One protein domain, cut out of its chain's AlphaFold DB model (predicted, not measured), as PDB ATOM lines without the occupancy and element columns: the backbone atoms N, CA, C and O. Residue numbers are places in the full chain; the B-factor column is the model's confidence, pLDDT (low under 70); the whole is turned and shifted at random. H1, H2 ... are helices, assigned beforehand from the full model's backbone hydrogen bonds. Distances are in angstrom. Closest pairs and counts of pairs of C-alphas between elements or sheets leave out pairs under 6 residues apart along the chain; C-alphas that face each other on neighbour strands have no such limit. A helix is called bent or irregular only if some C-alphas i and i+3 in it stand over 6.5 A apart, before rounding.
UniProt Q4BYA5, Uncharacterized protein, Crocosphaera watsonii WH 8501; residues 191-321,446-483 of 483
ATOM      1  N   ASP A 191     586.936 194.127 853.873       81.25
ATOM      2  CA  ASP A 191     587.384 195.512 854.042       81.25
ATOM      3  C   ASP A 191     588.925 195.634 854.020       81.25
ATOM      4  O   ASP A 191     589.468 196.623 853.537       81.25
ATOM      5  N   ARG A 192     589.656 194.584 854.435       83.38
ATOM      6  CA  ARG A 192     591.128 194.548 854.374       83.38
ATOM      7  C   ARG A 192     591.638 194.617 852.934       83.38
ATOM      8  O   ARG A 192     592.565 195.370 852.650       83.38
ATOM      9  N   PHE A 193     591.051 193.846 852.018       84.25
ATOM     10  CA  PHE A 193     591.437 193.884 850.603       84.25
ATOM     11  C   PHE A 193     591.019 195.193 849.936       84.25
ATOM     12  O   PHE A 193     591.771 195.715 849.116       84.25
ATOM     13  N   GLU A 194     589.865 195.754 850.310       86.31
ATOM     14  CA  GLU A 194     589.470 197.097 849.874       86.31
ATOM     15  C   GLU A 194     590.527 198.136 850.294       86.31
ATOM     16  O   GLU A 194     591.046 198.850 849.435       86.31
ATOM     17  N   ASN A 195     590.961 198.126 851.559       88.31
ATOM     18  CA  ASN A 195     592.024 199.000 852.071       88.31
ATOM     19  C   ASN A 195     593.364 198.820 851.336       88.31
ATOM     20  O   ASN A 195     594.027 199.813 851.015       88.31
ATOM     21  N   ILE A 196     593.758 197.575 851.040       90.81
ATOM     22  CA  ILE A 196     594.970 197.274 850.261       90.81
ATOM     23  C   ILE A 196     594.859 197.882 848.862       90.81
ATOM     24  O   ILE A 196     595.763 198.603 848.445       90.81
ATOM     25  N   PHE A 197     593.764 197.633 848.139       92.44
ATOM     26  CA  PHE A 197     593.612 198.139 846.776       92.44
ATOM     27  C   PHE A 197     593.564 199.665 846.724       92.44
ATOM     28  O   PHE A 197     594.173 200.244 845.830       92.44
ATOM     29  N   VAL A 198     592.907 200.322 847.685       93.94
ATOM     30  CA  VAL A 198     592.874 201.790 847.762       93.94
ATOM     31  C   VAL A 198     594.273 202.362 848.011       93.94
ATOM     32  O   VAL A 198     594.672 203.302 847.324       93.94
ATOM     33  N   ASN A 199     595.055 201.780 848.926       94.38
ATOM     34  CA  ASN A 199     596.426 202.236 849.174       94.38
ATOM     35  C   ASN A 199     597.357 201.952 847.988       94.38
ATOM     36  O   ASN A 199     598.139 202.819 847.613       94.38
ATOM     37  N   VAL A 200     597.236 200.793 847.334       95.19
ATOM     38  CA  VAL A 200     597.976 200.501 846.094       95.19
ATOM     39  C   VAL A 200     597.602 201.495 844.993       95.19
ATOM     40  O   VAL A 200     598.487 202.013 844.319       95.19
ATOM     41  N   ALA A 201     596.316 201.817 844.832       96.00
ATOM     42  CA  ALA A 201     595.864 202.812 843.864       96.00
ATOM     43  C   ALA A 201     596.444 204.204 844.164       96.00
ATOM     44  O   ALA A 201     596.871 204.898 843.244       96.00
ATOM     45  N   TYR A 202     596.525 204.587 845.441       96.56
ATOM     46  CA  TYR A 202     597.170 205.829 845.866       96.56
ATOM     47  C   TYR A 202     598.688 205.828 845.611       96.56
ATOM     48  O   TYR A 202     599.207 206.812 845.091       96.56
ATOM     49  N   ILE A 203     599.392 204.731 845.909       96.12
ATOM     50  CA  ILE A 203     600.832 204.578 845.626       96.12
ATOM     51  C   ILE A 203     601.101 204.662 844.121       96.12
ATOM     52  O   ILE A 203     602.061 205.299 843.698       96.12
ATOM     53  N   LEU A 204     600.261 204.039 843.294       95.44
ATOM     54  CA  LEU A 204     600.371 204.158 841.841       95.44
ATOM     55  C   LEU A 204     600.136 205.607 841.413       95.44
ATOM     56  O   LEU A 204     600.961 206.176 840.707       95.44
ATOM     57  N   PHE A 205     599.069 206.241 841.902       96.62
ATOM     58  CA  PHE A 205     598.810 207.651 841.625       96.62
ATOM     59  C   PHE A 205     600.009 208.540 841.977       96.62
ATOM     60  O   PHE A 205     600.437 209.352 841.155       96.62
ATOM     61  N   SER A 206     600.592 208.374 843.164       95.31
ATOM     62  CA  SER A 206     601.730 209.179 843.596       95.31
ATOM     63  C   SER A 206     603.006 208.856 842.818       95.31
ATOM     64  O   SER A 206     603.738 209.783 842.479       95.31
ATOM     65  N   GLY A 207     603.249 207.594 842.462       94.12
ATOM     66  CA  GLY A 207     604.406 207.164 841.671       94.12
ATOM     67  C   GLY A 207     604.424 207.722 840.247       94.12
ATOM     68  O   GLY A 207     605.491 208.042 839.736       94.12
ATOM     69  N   PHE A 208     603.255 207.920 839.632       93.56
ATOM     70  CA  PHE A 208     603.130 208.547 838.306       93.56
ATOM     71  C   PHE A 208     602.976 210.079 838.353       93.56
ATOM     72  O   PHE A 208     602.990 210.735 837.311       93.56
ATOM     73  N   SER A 209     602.868 210.664 839.551       94.00
ATOM     74  CA  SER A 209     602.734 212.114 839.744       94.00
ATOM     75  C   SER A 209     604.015 212.749 840.297       94.00
ATOM     76  O   SER A 209     604.565 213.680 839.709       94.00
ATOM     77  N   LEU A 210     604.510 212.255 841.437       93.75
ATOM     78  CA  LEU A 210     605.586 212.881 842.212       93.75
ATOM     79  C   LEU A 210     606.893 213.058 841.434       93.75
ATOM     80  O   LEU A 210     607.412 214.172 841.488       93.75
ATOM     81  N   PRO A 211     607.433 212.052 840.714       91.44
ATOM     82  CA  PRO A 211     608.725 212.203 840.046       91.44
ATOM     83  C   PRO A 211     608.719 213.350 839.032       91.44
ATOM     84  O   PRO A 211     609.656 214.144 838.982       91.44
ATOM     85  N   ILE A 212     607.635 213.484 838.264       90.44
ATOM     86  CA  ILE A 212     607.511 214.518 837.236       90.44
ATOM     87  C   ILE A 212     607.294 215.892 837.882       90.44
ATOM     88  O   ILE A 212     608.026 216.830 837.577       90.44
ATOM     89  N   ILE A 213     606.361 216.018 838.832       91.56
ATOM     90  CA  ILE A 213     606.069 217.297 839.510       91.56
ATOM     91  C   ILE A 213     607.304 217.818 840.267       91.56
ATOM     92  O   ILE A 213     607.615 219.011 840.235       91.56
ATOM     93  N   ALA A 214     608.027 216.922 840.941       89.12
ATOM     94  CA  ALA A 214     609.187 217.260 841.755       89.12
ATOM     95  C   ALA A 214     610.419 217.680 840.942       89.12
ATOM     96  O   ALA A 214     611.324 218.292 841.511       89.12
ATOM     97  N   SER A 215     610.453 217.380 839.639       84.31
ATOM     98  CA  SER A 215     611.543 217.789 838.744       84.31
ATOM     99  C   SER A 215     611.674 219.311 838.630       84.31
ATOM    100  O   SER A 215     612.784 219.825 838.540       84.31
ATOM    101  N   ASN A 216     610.550 220.032 838.711       78.00
ATOM    102  CA  ASN A 216     610.525 221.491 838.729       78.00
ATOM    103  C   ASN A 216     610.860 222.034 840.122       78.00
ATOM    104  O   ASN A 216     611.716 222.901 840.276       78.00
ATOM    105  N   SER A 217     610.167 221.539 841.153       84.75
ATOM    106  CA  SER A 217     610.457 221.882 842.545       84.75
ATOM    107  C   SER A 217     609.895 220.838 843.508       84.75
ATOM    108  O   SER A 217     608.684 220.588 843.555       84.75
ATOM    109  N   LYS A 218     610.781 220.296 844.350       87.94
ATOM    110  CA  LYS A 218     610.448 219.340 845.421       87.94
ATOM    111  C   LYS A 218     609.572 219.941 846.523       87.94
ATOM    112  O   LYS A 218     608.951 219.195 847.270       87.94
ATOM    113  N   THR A 219     609.512 221.267 846.624       89.44
ATOM    114  CA  THR A 219     608.703 222.002 847.611       89.44
ATOM    115  C   THR A 219     607.478 222.667 846.985       89.44
ATOM    116  O   THR A 219     606.836 223.505 847.614       89.44
ATOM    117  N   SER A 220     607.138 222.313 845.741       91.81
ATOM    118  CA  SER A 220     605.956 222.855 845.075       91.81
ATOM    119  C   SER A 220     604.660 222.482 845.801       91.81
ATOM    120  O   SER A 220     604.543 221.422 846.424       91.81
ATOM    121  N   ILE A 221     603.645 223.338 845.649       92.75
ATOM    122  CA  ILE A 221     602.294 223.101 846.179       92.75
ATOM    123  C   ILE A 221     601.755 221.747 845.700       92.75
ATOM    124  O   ILE A 221     601.153 221.028 846.488       92.75
ATOM    125  N   GLY A 222     602.026 221.353 844.450       93.38
ATOM    126  CA  GLY A 222     601.588 220.058 843.927       93.38
ATOM    127  C   GLY A 222     602.216 218.848 844.620       93.38
ATOM    128  O   GLY A 222     601.526 217.846 844.787       93.38
ATOM    129  N   VAL A 223     603.476 218.927 845.070       95.56
ATOM    130  CA  VAL A 223     604.085 217.858 845.886       95.56
ATOM    131  C   VAL A 223     603.392 217.787 847.243       95.56
ATOM    132  O   VAL A 223     602.944 216.717 847.648       95.56
ATOM    133  N   ILE A 224     603.240 218.930 847.921       95.56
ATOM    134  CA  ILE A 224     602.576 219.015 849.231       95.56
ATOM    135  C   ILE A 224     601.139 218.478 849.147       95.56
ATOM    136  O   ILE A 224     600.719 217.695 850.000       95.56
ATOM    137  N   ALA A 225     600.409 218.832 848.088       95.81
ATOM    138  CA  ALA A 225     599.044 218.382 847.847       95.81
ATOM    139  C   ALA A 225     598.932 216.852 847.741       95.81
ATOM    140  O   ALA A 225     597.965 216.287 848.248       95.81
ATOM    141  N   ILE A 226     599.923 216.163 847.160       95.75
ATOM    142  CA  ILE A 226     599.933 214.693 847.100       95.75
ATOM    143  C   ILE A 226     600.089 214.091 848.501       95.75
ATOM    144  O   ILE A 226     599.349 213.176 848.849       95.75
ATOM    145  N   PHE A 227     600.981 214.620 849.345       95.81
ATOM    146  CA  PHE A 227     601.105 214.143 850.731       95.81
ATOM    147  C   PHE A 227     599.828 214.398 851.545       95.81
ATOM    148  O   PHE A 227     599.377 213.505 852.263       95.81
ATOM    149  N   ILE A 228     599.208 215.574 851.389       95.81
ATOM    150  CA  ILE A 228     597.915 215.891 852.013       95.81
ATOM    151  C   ILE A 228     596.835 214.914 851.538       95.81
ATOM    152  O   ILE A 228     596.070 214.411 852.357       95.81
ATOM    153  N   LEU A 229     596.796 214.588 850.243       94.69
ATOM    154  CA  LEU A 229     595.865 213.602 849.700       94.69
ATOM    155  C   LEU A 229     596.036 212.235 850.376       94.69
ATOM    156  O   LEU A 229     595.041 211.624 850.752       94.69
ATOM    157  N   GLY A 230     597.272 211.781 850.599       93.88
ATOM    158  CA  GLY A 230     597.539 210.535 851.325       93.88
ATOM    159  C   GLY A 230     597.011 210.532 852.756       93.88
ATOM    160  O   GLY A 230     596.429 209.535 853.192       93.88
ATOM    161  N   ILE A 231     597.169 211.654 853.466       94.88
ATOM    162  CA  ILE A 231     596.615 211.849 854.815       94.88
ATOM    163  C   ILE A 231     595.085 211.795 854.770       94.88
ATOM    164  O   ILE A 231     594.474 211.089 855.572       94.88
ATOM    165  N   LEU A 232     594.460 212.498 853.821       93.81
ATOM    166  CA  LEU A 232     593.004 212.538 853.670       93.81
ATOM    167  C   LEU A 232     592.425 211.158 853.346       93.81
ATOM    168  O   LEU A 232     591.477 210.733 854.001       93.81
ATOM    169  N   VAL A 233     593.010 210.443 852.380       92.69
ATOM    170  CA  VAL A 233     592.583 209.090 851.994       92.69
ATOM    171  C   VAL A 233     592.624 208.158 853.203       92.69
ATOM    172  O   VAL A 233     591.622 207.519 853.515       92.69
ATOM    173  N   ASN A 234     593.737 208.125 853.939       91.62
ATOM    174  CA  ASN A 234     593.865 207.243 855.101       91.62
ATOM    175  C   ASN A 234     592.980 207.677 856.277       91.62
ATOM    176  O   ASN A 234     592.414 206.825 856.961       91.62
ATOM    177  N   GLY A 235     592.781 208.982 856.477       91.69
ATOM    178  CA  GLY A 235     591.824 209.506 857.450       91.69
ATOM    179  C   GLY A 235     590.389 209.061 857.154       91.69
ATOM    180  O   GLY A 235     589.686 208.611 858.057       91.69
ATOM    181  N   ILE A 236     589.970 209.108 855.884       90.62
ATOM    182  CA  ILE A 236     588.653 208.621 855.447       90.62
ATOM    183  C   ILE A 236     588.530 207.111 855.677       90.62
ATOM    184  O   ILE A 236     587.523 206.670 856.231       90.62
ATOM    185  N   LEU A 237     589.547 206.323 855.315       90.88
ATOM    186  CA  LEU A 237     589.534 204.873 855.539       90.88
ATOM    187  C   LEU A 237     589.432 204.520 857.030       90.88
ATOM    188  O   LEU A 237     588.667 203.629 857.385       90.88
ATOM    189  N   LEU A 238     590.128 205.243 857.918       90.25
ATOM    190  CA  LEU A 238     590.025 205.047 859.373       90.25
ATOM    191  C   LEU A 238     588.623 205.357 859.911       90.25
ATOM    192  O   LEU A 238     588.144 204.680 860.824       90.25
ATOM    193  N   LEU A 239     587.969 206.387 859.366       89.19
ATOM    194  CA  LEU A 239     586.598 206.738 859.737       89.19
ATOM    195  C   LEU A 239     585.597 205.685 859.257       89.19
ATOM    196  O   LEU A 239     584.635 205.404 859.977       89.19
ATOM    197  N   TRP A 240     585.830 205.115 858.073       88.75
ATOM    198  CA  TRP A 240     584.966 204.109 857.462       88.75
ATOM    199  C   TRP A 240     585.136 202.727 858.107       88.75
ATOM    200  O   TRP A 240     584.148 202.124 858.521       88.75
ATOM    201  N   HIS A 241     586.370 202.252 858.286       87.19
ATOM    202  CA  HIS A 241     586.680 200.912 858.794       87.19
ATOM    203  C   HIS A 241     587.300 200.968 860.199       87.19
ATOM    204  O   HIS A 241     588.460 200.613 860.415       87.19
ATOM    205  N   ARG A 242     586.503 201.402 861.187       82.38
ATOM    206  CA  ARG A 242     586.960 201.642 862.573       82.38
ATOM    207  C   ARG A 242     587.609 200.439 863.262       82.38
ATOM    208  O   ARG A 242     588.445 200.647 864.138       82.38
ATOM    209  N   GLU A 243     587.242 199.222 862.880       85.50
ATOM    210  CA  GLU A 243     587.787 197.983 863.454       85.50
ATOM    211  C   GLU A 243     589.161 197.600 862.860       85.50
ATOM    212  O   GLU A 243     589.859 196.757 863.412       85.50
ATOM    213  N   GLN A 244     589.603 198.237 861.765       84.44
ATOM    214  CA  GLN A 244     590.837 197.892 861.033       84.44
ATOM    215  C   GLN A 244     591.965 198.927 861.182       84.44
ATOM    216  O   GLN A 244     592.783 199.113 860.280       84.44
ATOM    217  N   LYS A 245     592.040 199.613 862.329       88.12
ATOM    218  CA  LYS A 245     592.988 200.726 862.541       88.12
ATOM    219  C   LYS A 245     594.446 200.357 862.267       88.12
ATOM    220  O   LYS A 245     595.165 201.155 861.674       88.12
ATOM    221  N   LEU A 246     594.880 199.174 862.707       88.62
ATOM    222  CA  LEU A 246     596.270 198.741 862.558       88.62
ATOM    223  C   LEU A 246     596.632 198.490 861.088       88.62
ATOM    224  O   LEU A 246     597.663 198.976 860.632       88.62
ATOM    225  N   ASP A 247     595.767 197.796 860.343       87.38
ATOM    226  CA  ASP A 247     595.981 197.504 858.920       87.38
ATOM    227  C   ASP A 247     596.085 198.806 858.111       87.38
ATOM    228  O   ASP A 247     596.998 198.969 857.300       87.38
ATOM    229  N   ILE A 248     595.203 199.773 858.386       91.06
ATOM    230  CA  ILE A 248     595.228 201.082 857.721       91.06
ATOM    231  C   ILE A 248     596.496 201.862 858.084       91.06
ATOM    232  O   ILE A 248     597.127 202.435 857.202       91.06
ATOM    233  N   LEU A 249     596.918 201.851 859.354       92.12
ATOM    234  CA  LEU A 249     598.150 202.522 859.775       92.12
ATOM    235  C   LEU A 249     599.387 201.930 859.082       92.12
ATOM    236  O   LEU A 249     600.240 202.679 858.612       92.12
ATOM    237  N   ILE A 250     599.480 200.601 858.985       93.31
ATOM    238  CA  ILE A 250     600.589 199.924 858.301       93.31
ATOM    239  C   ILE A 250     600.612 200.309 856.817       93.31
ATOM    240  O   ILE A 250     601.656 200.708 856.299       93.31
ATOM    241  N   LEU A 251     599.465 200.241 856.135       93.44
ATOM    242  CA  LEU A 251     599.358 200.609 854.720       93.44
ATOM    243  C   LEU A 251     599.664 202.092 854.475       93.44
ATOM    244  O   LEU A 251     600.305 202.432 853.475       93.44
ATOM    245  N   TYR A 252     599.280 202.966 855.404       93.56
ATOM    246  CA  TYR A 252     599.632 204.379 855.359       93.56
ATOM    247  C   TYR A 252     601.144 204.590 855.456       93.56
ATOM    248  O   TYR A 252     601.711 205.317 854.642       93.56
ATOM    249  N   LEU A 253     601.817 203.927 856.403       95.19
ATOM    250  CA  LEU A 253     603.270 204.026 856.560       95.19
ATOM    251  C   LEU A 253     604.014 203.516 855.319       95.19
ATOM    252  O   LEU A 253     604.976 204.150 854.884       95.19
ATOM    253  N   ILE A 254     603.537 202.426 854.710       96.06
ATOM    254  CA  ILE A 254     604.069 201.916 853.438       96.06
ATOM    255  C   ILE A 254     603.893 202.959 852.327       96.06
ATOM    256  O   ILE A 254     604.846 203.259 851.609       96.06
ATOM    257  N   SER A 255     602.701 203.547 852.208       94.50
ATOM    258  CA  SER A 255     602.407 204.565 851.194       94.50
ATOM    259  C   SER A 255     603.250 205.829 851.379       94.50
ATOM    260  O   SER A 255     603.751 206.401 850.413       94.50
ATOM    261  N   LEU A 256     603.454 206.250 852.629       95.25
ATOM    262  CA  LEU A 256     604.291 207.395 852.969       95.25
ATOM    263  C   LEU A 256     605.762 207.127 852.623       95.25
ATOM    264  O   LEU A 256     606.408 207.968 851.997       95.25
ATOM    265  N   ALA A 257     606.279 205.945 852.970       95.88
ATOM    266  CA  ALA A 257     607.629 205.530 852.601       95.88
ATOM    267  C   ALA A 257     607.809 205.486 851.073       95.88
ATOM    268  O   ALA A 257     608.806 206.000 850.560       95.88
ATOM    269  N   ALA A 258     606.829 204.950 850.339       95.25
ATOM    270  CA  ALA A 258     606.834 204.932 848.878       95.25
ATOM    271  C   ALA A 258     606.891 206.352 848.291       95.25
ATOM    272  O   ALA A 258     607.726 206.621 847.431       95.25
ATOM    273  N   ASN A 259     606.097 207.293 848.813       95.19
ATOM    274  CA  ASN A 259     606.129 208.690 848.372       95.19
ATOM    275  C   ASN A 259     607.503 209.342 848.551       95.19
ATOM    276  O   ASN A 259     607.957 210.061 847.662       95.19
ATOM    277  N   PHE A 260     608.188 209.086 849.670       95.00
ATOM    278  CA  PHE A 260     609.552 209.581 849.867       95.00
ATOM    279  C   PHE A 260     610.534 208.964 848.863       95.00
ATOM    280  O   PHE A 260     611.390 209.669 848.329       95.00
ATOM    281  N   ILE A 261     610.393 207.674 848.548       94.00
ATOM    282  CA  ILE A 261     611.202 207.030 847.504       94.00
ATOM    283  C   ILE A 261     610.937 207.685 846.143       94.00
ATOM    284  O   ILE A 261     611.892 208.044 845.456       94.00
ATOM    285  N   PHE A 262     609.674 207.906 845.773       93.50
ATOM    286  CA  PHE A 262     609.309 208.541 844.503       93.50
ATOM    287  C   PHE A 262     609.829 209.975 844.393       93.50
ATOM    288  O   PHE A 262     610.359 210.357 843.355       93.50
ATOM    289  N   LEU A 263     609.752 210.749 845.477       91.44
ATOM    290  CA  LEU A 263     610.204 212.139 845.514       91.44
ATOM    291  C   LEU A 263     611.729 212.292 845.366       91.44
ATOM    292  O   LEU A 263     612.199 213.276 844.792       91.44
ATOM    293  N   PHE A 264     612.511 211.360 845.922       89.62
ATOM    294  CA  PHE A 264     613.967 211.518 846.031       89.62
ATOM    295  C   PHE A 264     614.791 210.600 845.133       89.62
ATOM    296  O   PHE A 264     615.906 210.979 844.778       89.62
ATOM    297  N   LYS A 265     614.292 209.407 844.799       86.56
ATOM    298  CA  LYS A 265     615.087 208.363 844.135       86.56
ATOM    299  C   LYS A 265     614.612 208.014 842.730       86.56
ATOM    300  O   LYS A 265     615.350 207.350 842.010       86.56
ATOM    301  N   MET A 266     613.397 208.398 842.349       81.06
ATOM    302  CA  MET A 266     612.805 207.926 841.101       81.06
ATOM    303  C   MET A 266     613.152 208.856 839.928       81.06
ATOM    304  O   MET A 266     612.921 210.063 840.031       81.06
ATOM    305  N   PRO A 267     613.702 208.330 838.817       78.31
ATOM    306  CA  PRO A 267     613.990 209.139 837.639       78.31
ATOM    307  C   PRO A 267     612.688 209.659 837.021       78.31
ATOM    308  O   PRO A 267     611.701 208.930 836.925       78.31
ATOM    309  N   THR A 268     612.707 210.919 836.589       77.94
ATOM    310  CA  THR A 268     611.519 211.690 836.193       77.94
ATOM    311  C   THR A 268     610.783 211.086 834.995       77.94
ATOM    312  O   THR A 268     609.562 210.973 835.023       77.94
ATOM    313  N   VAL A 269     611.523 210.674 833.961       81.00
ATOM    314  CA  VAL A 269     610.970 210.237 832.662       81.00
ATOM    315  C   VAL A 269     611.209 208.748 832.393       81.00
ATOM    316  O   VAL A 269     610.357 208.082 831.811       81.00
ATOM    317  N   ALA A 270     612.329 208.187 832.864       83.31
ATOM    318  CA  ALA A 270     612.748 206.831 832.499       83.31
ATOM    319  C   ALA A 270     611.745 205.746 832.920       83.31
ATOM    320  O   ALA A 270     611.439 204.858 832.130       83.31
ATOM    321  N   LEU A 271     611.189 205.825 834.137       83.31
ATOM    322  CA  LEU A 271     610.172 204.865 834.579       83.31
ATOM    323  C   LEU A 271     608.950 204.899 833.657       83.31
ATOM    324  O   LEU A 271     608.457 203.862 833.223       83.31
ATOM    325  N   VAL A 272     608.454 206.105 833.401       88.06
ATOM    326  CA  VAL A 272     607.206 206.334 832.681       88.06
ATOM    327  C   VAL A 272     607.343 205.844 831.237       88.06
ATOM    328  O   VAL A 272     606.465 205.137 830.744       88.06
ATOM    329  N   ASN A 273     608.494 206.091 830.611       89.19
ATOM    330  CA  ASN A 273     608.797 205.615 829.262       89.19
ATOM    331  C   ASN A 273     608.987 204.093 829.196       89.19
ATOM    332  O   ASN A 273     608.498 203.460 828.264       89.19
ATOM    333  N   ASN A 274     609.635 203.488 830.198       89.31
ATOM    334  CA  ASN A 274     609.830 202.034 830.243       89.31
ATOM    335  C   ASN A 274     608.512 201.270 830.440       89.31
ATOM    336  O   ASN A 274     608.366 200.151 829.958       89.31
ATOM    337  N   ILE A 275     607.548 201.856 831.155       92.00
ATOM    338  CA  ILE A 275     606.222 201.254 831.356       92.00
ATOM    339  C   ILE A 275     605.377 201.352 830.077       92.00
ATOM    340  O   ILE A 275     604.645 200.414 829.742       92.00
ATOM    341  N   GLY A 276     605.501 202.469 829.359       92.88
ATOM    342  CA  GLY A 276     604.851 202.708 828.078       92.88
ATOM    343  C   GLY A 276     603.383 203.129 828.185       92.88
ATOM    344  O   GLY A 276     602.688 202.922 829.184       92.88
ATOM    345  N   THR A 277     602.886 203.715 827.099       94.56
ATOM    346  CA  THR A 277     601.586 204.398 827.062       94.56
ATOM    347  C   THR A 277     600.389 203.484 827.365       94.56
ATOM    348  O   THR A 277     599.523 203.849 828.161       94.56
ATOM    349  N   VAL A 278     600.322 202.288 826.769       96.81
ATOM    350  CA  VAL A 278     599.186 201.357 826.957       96.81
ATOM    351  C   VAL A 278     599.063 200.948 828.426       96.81
ATOM    352  O   VAL A 278     597.970 200.947 828.996       96.81
ATOM    353  N   SER A 279     600.201 200.662 829.055       97.25
ATOM    354  CA  SER A 279     600.303 200.327 830.471       97.25
ATOM    355  C   SER A 279     599.894 201.493 831.367       97.25
ATOM    356  O   SER A 279     599.123 201.288 832.298       97.25
ATOM    357  N   ILE A 280     600.338 202.721 831.073       97.12
ATOM    358  CA  ILE A 280     599.949 203.934 831.816       97.12
ATOM    359  C   ILE A 280     598.431 204.118 831.809       97.12
ATOM    360  O   ILE A 280     597.829 204.342 832.862       97.12
ATOM    361  N   VAL A 281     597.793 203.960 830.645       97.88
ATOM    362  CA  VAL A 281     596.329 204.011 830.527       97.88
ATOM    363  C   VAL A 281     595.684 202.906 831.366       97.88
ATOM    364  O   VAL A 281     594.754 203.175 832.126       97.88
ATOM    365  N   ALA A 282     596.191 201.672 831.290       98.31
ATOM    366  CA  ALA A 282     595.659 200.551 832.061       98.31
ATOM    367  C   ALA A 282     595.792 200.751 833.583       98.31
ATOM    368  O   ALA A 282     594.863 200.437 834.334       98.31
ATOM    369  N   ILE A 283     596.913 201.312 834.042       98.00
ATOM    370  CA  ILE A 283     597.155 201.667 835.445       98.00
ATOM    371  C   ILE A 283     596.210 202.786 835.876       98.00
ATOM    372  O   ILE A 283     595.577 202.667 836.922       98.00
ATOM    373  N   SER A 284     596.050 203.840 835.075       98.12
ATOM    374  CA  SER A 284     595.127 204.931 835.401       98.12
ATOM    375  C   SER A 284     593.684 204.429 835.511       98.12
ATOM    376  O   SER A 284     593.024 204.672 836.520       98.12
ATOM    377  N   LEU A 285     593.209 203.621 834.556       98.38
ATOM    378  CA  LEU A 285     591.884 202.993 834.636       98.38
ATOM    379  C   LEU A 285     591.747 202.066 835.855       98.38
ATOM    380  O   LEU A 285     590.664 201.970 836.434       98.38
ATOM    381  N   SER A 286     592.838 201.416 836.275       98.25
ATOM    382  CA  SER A 286     592.885 200.582 837.482       98.25
ATOM    383  C   SER A 286     592.734 201.421 838.753       98.25
ATOM    384  O   SER A 286     591.941 201.084 839.631       98.25
ATOM    385  N   VAL A 287     593.435 202.553 838.833       97.62
ATOM    386  CA  VAL A 287     593.277 203.526 839.923       97.62
ATOM    387  C   VAL A 287     591.848 204.071 839.933       97.62
ATOM    388  O   VAL A 287     591.197 204.062 840.975       97.62
ATOM    389  N   MET A 288     591.317 204.470 838.774       97.12
ATOM    390  CA  MET A 288     589.958 205.002 838.654       97.12
ATOM    391  C   MET A 288     588.893 203.993 839.078       97.12
ATOM    392  O   MET A 288     587.980 204.360 839.818       97.12
ATOM    393  N   VAL A 289     588.979 202.731 838.640       97.38
ATOM    394  CA  VAL A 289     587.963 201.734 839.006       97.38
ATOM    395  C   VAL A 289     587.964 201.463 840.502       97.38
ATOM    396  O   VAL A 289     586.887 201.301 841.065       97.38
ATOM    397  N   VAL A 290     589.129 201.469 841.155       95.88
ATOM    398  CA  VAL A 290     589.226 201.337 842.613       95.88
ATOM    399  C   VAL A 290     588.629 202.573 843.287       95.88
ATOM    400  O   VAL A 290     587.650 202.449 844.016       95.88
ATOM    401  N   VAL A 291     589.135 203.771 842.981       94.25
ATOM    402  CA  VAL A 291     588.723 205.024 843.635       94.25
ATOM    403  C   VAL A 291     587.228 205.296 843.457       94.25
ATOM    404  O   VAL A 291     586.512 205.500 844.440       94.25
ATOM    405  N   PHE A 292     586.715 205.262 842.224       95.19
ATOM    406  CA  PHE A 292     585.300 205.538 841.981       95.19
ATOM    407  C   PHE A 292     584.392 204.439 842.526       95.19
ATOM    408  O   PHE A 292     583.268 204.747 842.927       95.19
ATOM    409  N   ALA A 293     584.835 203.177 842.566       93.44
ATOM    410  CA  ALA A 293     584.026 202.114 843.149       93.44
ATOM    411  C   ALA A 293     583.941 202.262 844.661       93.44
ATOM    412  O   ALA A 293     582.837 202.195 845.187       93.44
ATOM    413  N   THR A 294     585.058 202.544 845.327       90.69
ATOM    414  CA  THR A 294     585.129 202.831 846.763       90.69
ATOM    415  C   THR A 294     584.248 204.034 847.127       90.69
ATOM    416  O   THR A 294     583.372 203.922 847.980       90.69
ATOM    417  N   ILE A 295     584.344 205.157 846.405       91.69
ATOM    418  CA  ILE A 295     583.466 206.324 846.629       91.69
ATOM    419  C   ILE A 295     581.989 205.980 846.390       91.69
ATOM    420  O   ILE A 295     581.105 206.383 847.149       91.69
ATOM    421  N   TYR A 296     581.692 205.260 845.306       92.44
ATOM    422  CA  TYR A 296     580.320 204.898 844.966       92.44
ATOM    423  C   TYR A 296     579.697 203.980 846.014       92.44
ATOM    424  O   TYR A 296     578.541 204.156 846.399       92.44
ATOM    425  N   HIS A 297     580.484 203.021 846.471       87.44
ATOM    426  CA  HIS A 297     580.140 202.068 847.497       87.44
ATOM    427  C   HIS A 297     579.852 202.762 848.831       87.44
ATOM    428  O   HIS A 297     578.755 202.590 849.367       87.44
ATOM    429  N   TRP A 298     580.751 203.636 849.289       88.56
ATOM    430  CA  TRP A 298     580.522 204.497 850.451       88.56
ATOM    431  C   TRP A 298     579.226 205.309 850.318       88.56
ATOM    432  O   TRP A 298     578.423 205.385 851.251       88.56
ATOM    433  N   GLY A 299     578.979 205.877 849.133       90.75
ATOM    434  CA  GLY A 299     577.756 206.622 848.842       90.75
ATOM    435  C   GLY A 299     576.489 205.768 848.949       90.75
ATOM    436  O   GLY A 299     575.483 206.229 849.484       90.75
ATOM    437  N   ILE A 300     576.523 204.507 848.501       87.56
ATOM    438  CA  ILE A 300     575.396 203.576 848.656       87.56
ATOM    439  C   ILE A 300     575.137 203.271 850.135       87.56
ATOM    440  O   ILE A 300     573.984 203.343 850.560       87.56
ATOM    441  N   GLU A 301     576.177 202.948 850.909       85.81
ATOM    442  CA  GLU A 301     576.048 202.608 852.335       85.81
ATOM    443  C   GLU A 301     575.463 203.778 853.141       85.81
ATOM    444  O   GLU A 301     574.556 203.588 853.952       85.81
ATOM    445  N   ASN A 302     575.903 205.003 852.843       88.25
ATOM    446  CA  ASN A 302     575.470 206.218 853.536       88.25
ATOM    447  C   ASN A 302     574.246 206.897 852.901       88.25
ATOM    448  O   ASN A 302     573.782 207.920 853.400       88.25
ATOM    449  N   LYS A 303     573.702 206.347 851.805       91.19
ATOM    450  CA  LYS A 303     572.600 206.936 851.016       91.19
ATOM    451  C   LYS A 303     572.908 208.350 850.495       91.19
ATOM    452  O   LYS A 303     572.005 209.164 850.310       91.19
ATOM    453  N   ILE A 304     574.181 208.627 850.221       92.19
ATOM    454  CA  ILE A 304     574.674 209.889 849.664       92.19
ATOM    455  C   ILE A 304     574.943 209.689 848.166       92.19
ATOM    456  O   ILE A 304     575.646 208.747 847.786       92.19
ATOM    457  N   PRO A 305     574.458 210.569 847.272       93.31
ATOM    458  CA  PRO A 305     574.729 210.477 845.839       93.31
ATOM    459  C   PRO A 305     576.151 210.972 845.495       93.31
ATOM    460  O   PRO A 305     576.320 211.888 844.695       93.31
ATOM    461  N   ALA A 306     577.184 210.356 846.083       92.69
ATOM    462  CA  ALA A 306     578.570 210.835 846.062       92.69
ATOM    463  C   ALA A 306     579.121 211.062 844.642       92.69
ATOM    464  O   ALA A 306     579.647 212.131 844.350       92.69
ATOM    465  N   LEU A 307     578.925 210.107 843.722       92.19
ATOM    466  CA  LEU A 307     579.355 210.282 842.327       92.19
ATOM    467  C   LEU A 307     578.647 211.451 841.631       92.19
ATOM    468  O   LEU A 307     579.268 212.165 840.853       92.19
ATOM    469  N   THR A 308     577.358 211.660 841.910       93.31
ATOM    470  CA  THR A 308     576.612 212.790 841.342       93.31
ATOM    471  C   THR A 308     577.158 214.108 841.880       93.31
ATOM    472  O   THR A 308     577.356 215.034 841.104       93.31
ATOM    473  N   ALA A 309     577.452 214.182 843.181       94.12
ATOM    474  CA  ALA A 309     578.054 215.364 843.791       94.12
ATOM    475  C   ALA A 309     579.431 215.688 843.183       94.12
ATOM    476  O   ALA A 309     579.697 216.843 842.873       94.12
ATOM    477  N   ILE A 310     580.267 214.674 842.932       93.38
ATOM    478  CA  ILE A 310     581.578 214.846 842.283       93.38
ATOM    479  C   ILE A 310     581.432 215.334 840.837       93.38
ATOM    480  O   ILE A 310     582.165 216.224 840.414       93.38
ATOM    481  N   ILE A 311     580.475 214.793 840.076       94.19
ATOM    482  CA  ILE A 311     580.199 215.253 838.707       94.19
ATOM    483  C   ILE A 311     579.713 216.707 838.715       94.19
ATOM    484  O   ILE A 311     580.168 217.504 837.903       94.19
ATOM    485  N   LEU A 312     578.818 217.069 839.639       95.12
ATOM    486  CA  LEU A 312     578.361 218.451 839.789       95.12
ATOM    487  C   LEU A 312     579.511 219.387 840.163       95.12
ATOM    488  O   LEU A 312     579.608 220.463 839.584       95.12
ATOM    489  N   LEU A 313     580.399 218.969 841.068       93.50
ATOM    490  CA  LEU A 313     581.594 219.733 841.419       93.50
ATOM    491  C   LEU A 313     582.478 219.971 840.189       93.50
ATOM    492  O   LEU A 313     582.847 221.109 839.934       93.50
ATOM    493  N   LEU A 314     582.755 218.932 839.395       94.00
ATOM    494  CA  LEU A 314     583.525 219.062 838.154       94.00
ATOM    495  C   LEU A 314     582.867 220.053 837.183       94.00
ATOM    496  O   LEU A 314     583.544 220.931 836.650       94.00
ATOM    497  N   LEU A 315     581.551 219.937 836.970       94.75
ATOM    498  CA  LEU A 315     580.808 220.823 836.071       94.75
ATOM    499  C   LEU A 315     580.837 222.275 836.557       94.75
ATOM    500  O   LEU A 315     581.104 223.170 835.764       94.75
ATOM    501  N   ILE A 316     580.608 222.514 837.849       94.50
ATOM    502  CA  ILE A 316     580.626 223.860 838.438       94.50
ATOM    503  C   ILE A 316     582.033 224.461 838.356       94.50
ATOM    504  O   ILE A 316     582.181 225.583 837.879       94.50
ATOM    505  N   SER A 317     583.066 223.714 838.758       93.44
ATOM    506  CA  SER A 317     584.458 224.169 838.683       93.44
ATOM    507  C   SER A 317     584.873 224.508 837.252       93.44
ATOM    508  O   SER A 317     585.550 225.511 837.040       93.44
ATOM    509  N   SER A 318     584.434 223.710 836.271       91.38
ATOM    510  CA  SER A 318     584.698 223.960 834.853       91.38
ATOM    511  C   SER A 318     583.927 225.169 834.316       91.38
ATOM    512  O   SER A 318     584.510 225.971 833.595       91.38
ATOM    513  N   LEU A 319     582.642 225.323 834.653       94.19
ATOM    514  CA  LEU A 319     581.815 226.450 834.195       94.19
ATOM    515  C   LEU A 319     582.308 227.794 834.742       94.19
ATOM    516  O   LEU A 319     582.208 228.810 834.063       94.19
ATOM    517  N   LEU A 320     582.839 227.791 835.964       94.94
ATOM    518  CA  LEU A 320     583.381 228.975 836.631       94.94
ATOM    519  C   LEU A 320     584.881 229.191 836.359       94.94
ATOM    520  O   LEU A 320     585.470 230.105 836.927       94.94
ATOM    521  N   ASN A 321     585.499 228.351 835.519       91.81
ATOM    522  CA  ASN A 321     586.931 228.355 835.207       91.81
ATOM    523  C   ASN A 321     587.849 228.376 836.451       91.81
ATOM    524  O   ASN A 321     588.905 229.003 836.451       91.81
ATOM    525  N   SER A 446     604.203 209.096 826.849       93.69
ATOM    526  CA  SER A 446     604.059 208.491 828.173       93.69
ATOM    527  C   SER A 446     604.160 209.526 829.313       93.69
ATOM    528  O   SER A 446     603.272 209.534 830.169       93.69
ATOM    529  N   PRO A 447     605.118 210.478 829.324       93.62
ATOM    530  CA  PRO A 447     605.180 211.541 830.338       93.62
ATOM    531  C   PRO A 447     603.983 212.497 830.295       93.62
ATOM    532  O   PRO A 447     603.443 212.862 831.344       93.62
ATOM    533  N   LEU A 448     603.521 212.857 829.091       94.56
ATOM    534  CA  LEU A 448     602.320 213.671 828.891       94.56
ATOM    535  C   LEU A 448     601.077 212.975 829.466       94.56
ATOM    536  O   LEU A 448     600.290 213.602 830.174       94.56
ATOM    537  N   LEU A 449     600.904 211.679 829.193       95.69
ATOM    538  CA  LEU A 449     599.786 210.893 829.714       95.69
ATOM    539  C   LEU A 449     599.899 210.638 831.212       95.69
ATOM    540  O   LEU A 449     598.879 210.635 831.890       95.69
ATOM    541  N   SER A 450     601.107 210.477 831.747       95.00
ATOM    542  CA  SER A 450     601.327 210.370 833.189       95.00
ATOM    543  C   SER A 450     600.850 211.630 833.911       95.00
ATOM    544  O   SER A 450     600.082 211.553 834.861       95.00
ATOM    545  N   MET A 451     601.199 212.820 833.423       94.88
ATOM    546  CA  MET A 451     600.663 214.044 834.022       94.88
ATOM    547  C   MET A 451     599.164 214.225 833.733       94.88
ATOM    548  O   MET A 451     598.410 214.634 834.612       94.88
ATOM    549  N   GLY A 452     598.706 213.866 832.531       96.56
ATOM    550  CA  GLY A 452     597.310 214.001 832.110       96.56
ATOM    551  C   GLY A 452     596.319 213.112 832.865       96.56
ATOM    552  O   GLY A 452     595.237 213.558 833.231       96.56
ATOM    553  N   LEU A 453     596.671 211.847 833.092       97.12
ATOM    554  CA  LEU A 453     595.774 210.817 833.624       97.12
ATOM    555  C   LEU A 453     595.870 210.630 835.139       97.12
ATOM    556  O   LEU A 453     595.063 209.887 835.706       97.12
ATOM    557  N   PHE A 454     596.842 211.277 835.782       96.06
ATOM    558  CA  PHE A 454     597.001 211.265 837.230       96.06
ATOM    559  C   PHE A 454     596.756 212.677 837.805       96.06
ATOM    560  O   PHE A 454     595.593 212.971 838.103       96.06
ATOM    561  N   PRO A 455     597.744 213.584 837.942       95.25
ATOM    562  CA  PRO A 455     597.527 214.851 838.633       95.25
ATOM    563  C   PRO A 455     596.575 215.802 837.884       95.25
ATOM    564  O   PRO A 455     595.666 216.343 838.516       95.25
ATOM    565  N   ASP A 456     596.687 215.962 836.556       96.25
ATOM    566  CA  ASP A 456     595.805 216.859 835.779       96.25
ATOM    567  C   ASP A 456     594.357 216.355 835.735       96.25
ATOM    568  O   ASP A 456     593.413 217.141 835.652       96.25
ATOM    569  N   LEU A 457     594.141 215.039 835.812       95.19
ATOM    570  CA  LEU A 457     592.794 214.491 835.917       95.19
ATOM    571  C   LEU A 457     592.195 214.780 837.294       95.19
ATOM    572  O   LEU A 457     591.042 215.203 837.381       95.19
ATOM    573  N   LEU A 458     592.967 214.584 838.369       94.00
ATOM    574  CA  LEU A 458     592.503 214.885 839.722       94.00
ATOM    575  C   LEU A 458     592.197 216.382 839.889       94.00
ATOM    576  O   LEU A 458     591.201 216.735 840.521       94.00
ATOM    577  N   GLN A 459     592.987 217.249 839.247       93.94
ATOM    578  CA  GLN A 459     592.762 218.694 839.157       93.94
ATOM    579  C   GLN A 459     591.341 219.049 838.683       93.94
ATOM    580  O   GLN A 459     590.756 220.023 839.162       93.94
ATOM    581  N   ARG A 460     590.737 218.251 837.789       92.25
ATOM    582  CA  ARG A 460     589.375 218.505 837.277       92.25
ATOM    583  C   ARG A 460     588.296 218.397 838.356       92.25
ATOM    584  O   ARG A 460     587.217 218.960 838.184       92.25
ATOM    585  N   PHE A 461     588.591 217.737 839.474       91.12
ATOM    586  CA  PHE A 461     587.682 217.577 840.610       91.12
ATOM    587  C   PHE A 461     587.937 218.580 841.747       91.12
ATOM    588  O   PHE A 461     587.268 218.504 842.776       91.12
ATOM    589  N   LEU A 462     588.871 219.523 841.581       92.81
ATOM    590  CA  LEU A 462     589.159 220.577 842.556       92.81
ATOM    591  C   LEU A 462     588.543 221.917 842.113       92.81
ATOM    592  O   LEU A 462     588.539 222.212 840.919       92.81
ATOM    593  N   PRO A 463     588.032 222.751 843.036       94.19
ATOM    594  CA  PRO A 463     587.528 224.095 842.734       94.19
ATOM    595  C   PRO A 463     588.621 225.183 842.807       94.19
ATOM    596  O   PRO A 463     588.333 226.326 843.147       94.19
ATOM    597  N   PHE A 464     589.880 224.825 842.558       93.62
ATOM    598  CA  PHE A 464     591.044 225.720 842.522       93.62
ATOM    599  C   PHE A 464     592.159 225.055 841.712       93.62
ATOM    600  O   PHE A 464     592.214 223.825 841.673       93.62
ATOM    601  N   SER A 465     593.060 225.827 841.100       93.88
ATOM    602  CA  SER A 465     594.160 225.303 840.282       93.88
ATOM    603  C   SER A 465     595.450 225.022 841.063       93.88
ATOM    604  O   SER A 465     595.884 225.794 841.917       93.88
ATOM    605  N   ILE A 466     596.089 223.897 840.740       94.25
ATOM    606  CA  ILE A 466     597.457 223.546 841.120       94.25
ATOM    607  C   ILE A 466     598.278 223.532 839.827       94.25
ATOM    608  O   ILE A 466     598.296 222.552 839.088       94.25
ATOM    609  N   ASN A 467     598.975 224.631 839.544       91.94
ATOM    610  CA  ASN A 467     599.663 224.830 838.258       91.94
ATOM    611  C   ASN A 467     600.705 223.744 837.953       91.94
ATOM    612  O   ASN A 467     600.900 223.361 836.808       91.94
ATOM    613  N   THR A 468     601.352 223.185 838.981       92.38
ATOM    614  CA  THR A 468     602.343 222.118 838.788       92.38
ATOM    615  C   THR A 468     601.736 220.760 838.429       92.38
ATOM    616  O   THR A 468     602.485 219.813 838.210       92.38
ATOM    617  N   TRP A 469     600.406 220.643 838.374       94.31
ATOM    618  CA  TRP A 469     599.687 219.455 837.907       94.31
ATOM    619  C   TRP A 469     599.324 219.516 836.415       94.31
ATOM    620  O   TRP A 469     598.681 218.595 835.927       94.31
ATOM    621  N   ASP A 470     599.729 220.560 835.682       93.94
ATOM    622  CA  ASP A 470     599.465 220.675 834.241       93.94
ATOM    623  C   ASP A 470     600.139 219.550 833.441       93.94
ATOM    624  O   ASP A 470     601.341 219.300 833.554       93.94
ATOM    625  N   ARG A 471     599.366 218.897 832.569       93.50
ATOM    626  CA  ARG A 471     599.857 217.859 831.654       93.50
ATOM    627  C   ARG A 471     600.977 218.332 830.726       93.50
ATOM    628  O   ARG A 471     601.845 217.527 830.393       93.50
ATOM    629  N   ALA A 472     600.993 219.610 830.339       91.94
ATOM    630  CA  ALA A 472     602.016 220.163 829.447       91.94
ATOM    631  C   ALA A 472     603.437 220.023 830.022       91.94
ATOM    632  O   ALA A 472     604.380 219.763 829.277       91.94
ATOM    633  N   ILE A 473     603.568 220.063 831.353       90.69
ATOM    634  CA  ILE A 473     604.836 219.867 832.066       90.69
ATOM    635  C   ILE A 473     605.453 218.499 831.741       90.69
ATOM    636  O   ILE A 473     606.668 218.394 831.591       90.69
ATOM    637  N   GLY A 474     604.629 217.454 831.583       91.62
ATOM    638  CA  GLY A 474     605.108 216.121 831.210       91.62
ATOM    639  C   GLY A 474     605.813 216.122 829.853       91.62
ATOM    640  O   GLY A 474     606.891 215.546 829.723       91.62
ATOM    641  N   LEU A 475     605.247 216.828 828.869       90.06
ATOM    642  CA  LEU A 475     605.853 216.983 827.546       90.06
ATOM    643  C   LEU A 475     607.130 217.835 827.602       90.06
ATOM    644  O   LEU A 475     608.128 217.465 826.987       90.06
ATOM    645  N   GLU A 476     607.124 218.941 828.350       89.62
ATOM    646  CA  GLU A 476     608.295 219.817 828.498       89.62
ATOM    647  C   GLU A 476     609.489 219.087 829.121       89.62
ATOM    648  O   GLU A 476     610.595 219.155 828.591       89.62
ATOM    649  N   ILE A 477     609.279 218.360 830.221       89.62
ATOM    650  CA  ILE A 477     610.352 217.622 830.904       89.62
ATOM    651  C   ILE A 477     610.910 216.525 830.001       89.62
ATOM    652  O   ILE A 477     612.122 216.326 829.965       89.62
ATOM    653  N   ALA A 478     610.044 215.824 829.266       90.12
ATOM    654  CA  ALA A 478     610.479 214.804 828.322       90.12
ATOM    655  C   ALA A 478     611.315 215.419 827.188       90.12
ATOM    656  O   ALA A 478     612.398 214.925 826.893       90.12
ATOM    657  N   ALA A 479     610.870 216.542 826.615       88.81
ATOM    658  CA  ALA A 479     611.625 217.255 825.589       88.81
ATOM    659  C   ALA A 479     612.989 217.748 826.109       88.81
ATOM    660  O   ALA A 479     613.993 217.558 825.432       88.81
ATOM    661  N   ILE A 480     613.046 218.307 827.324       88.75
ATOM    662  CA  ILE A 480     614.300 218.746 827.963       88.75
ATOM    663  C   ILE A 480     615.243 217.564 828.217       88.75
ATOM    664  O   ILE A 480     616.449 217.708 828.064       88.75
ATOM    665  N   ALA A 481     614.716 216.404 828.617       87.88
ATOM    666  CA  ALA A 481     615.536 215.229 828.903       87.88
ATOM    667  C   ALA A 481     616.189 214.624 827.647       87.88
ATOM    668  O   ALA A 481     617.219 213.959 827.765       87.88
ATOM    669  N   PHE A 482     615.582 214.816 826.471       87.56
ATOM    670  CA  PHE A 482     616.048 214.230 825.210       87.56
ATOM    671  C   PHE A 482     616.762 215.203 824.269       87.56
ATOM    672  O   PHE A 482     617.429 214.724 823.345       87.56
ATOM    673  N   TRP A 483     616.654 216.515 824.516       87.31
ATOM    674  CA  TRP A 483     617.546 217.530 823.946       87.31
ATOM    675  C   TRP A 483     618.993 217.141 824.288       87.31
ATOM    676  O   TRP A 483     619.755 216.750 823.367       87.31
TER     677      TRP A 483
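AT A GLANCE: This is residues 191 to 321 and 446 to 483 of the 483 residues of an uncharacterized protein of Crocosphaera watsonii WH 8501 (UniProt Q4BYA5). Three long helices, H1, H2 and H3, pack on one another in an up-and-down bundle, each running against the one before, and H5, as long in residues as H1, crosses H1 on another side. H6 makes a V with the far end of H5, while short H7, H8 and H9 gather by the later part of H1, with H4 on H7. The printed part has 169 residues, nine named helices, H1 to H9 along the chain, and no named strand: all helix. It is compact, with a radius of gyration of the C-alphas of 16.2 A and spans of 53 by 39 by 30 A.

IN THESE COORDINATES: H1, residues 191 to 216, begins at C-alpha 191 (587.384, 195.512, 854.042), is 38.0 A long and has a kink of 33 degrees near residue 210; it is irregular, but only just, with C-alphas 208 and 211 6.9 A apart. H5, residues 277 to 302, is 37.2 A long. H2 is residues 221 to 240. H3, residues 242 to 265, is irregular, with C-alphas 243 and 246 8.6 A apart. H4 is residues 270 to 275, H6 306 to 319, H7 446 to 453 and H8 455 to 459. H9, residues 472 to 482, ends at C-alpha 482 (616.048, 214.230, 825.210).

HOW THE PARTS SIT: H1, the hub, touches five helices. H1 and H2 form a hairpin at a shallow tilt of 7 degrees, opposite ways; their closest C-alphas, Leu 210 and Val 223, are 6.4 A apart. With residues 194 to 205 alone, H1 touches H5 at a steep tilt of 48 degrees, closest at C-alphas Ala 201 and Val 287, 4.8 A. H7 touches H9, closest at C-alphas Leu 448 and Gly 474, 4.4 A. H6 and H1 are apart. Every O i to N i+4 pair is within hydrogen-bond range but in H1, 19 of 22, and H3, 18 of 20.

THE WHOLE: Residues 322 to 445 are not printed; C-alphas 321 and 446 are 27.2 A apart across the cut. The link from H8 to H9 is long, 12 residues. No printed residue is under pLDDT 70.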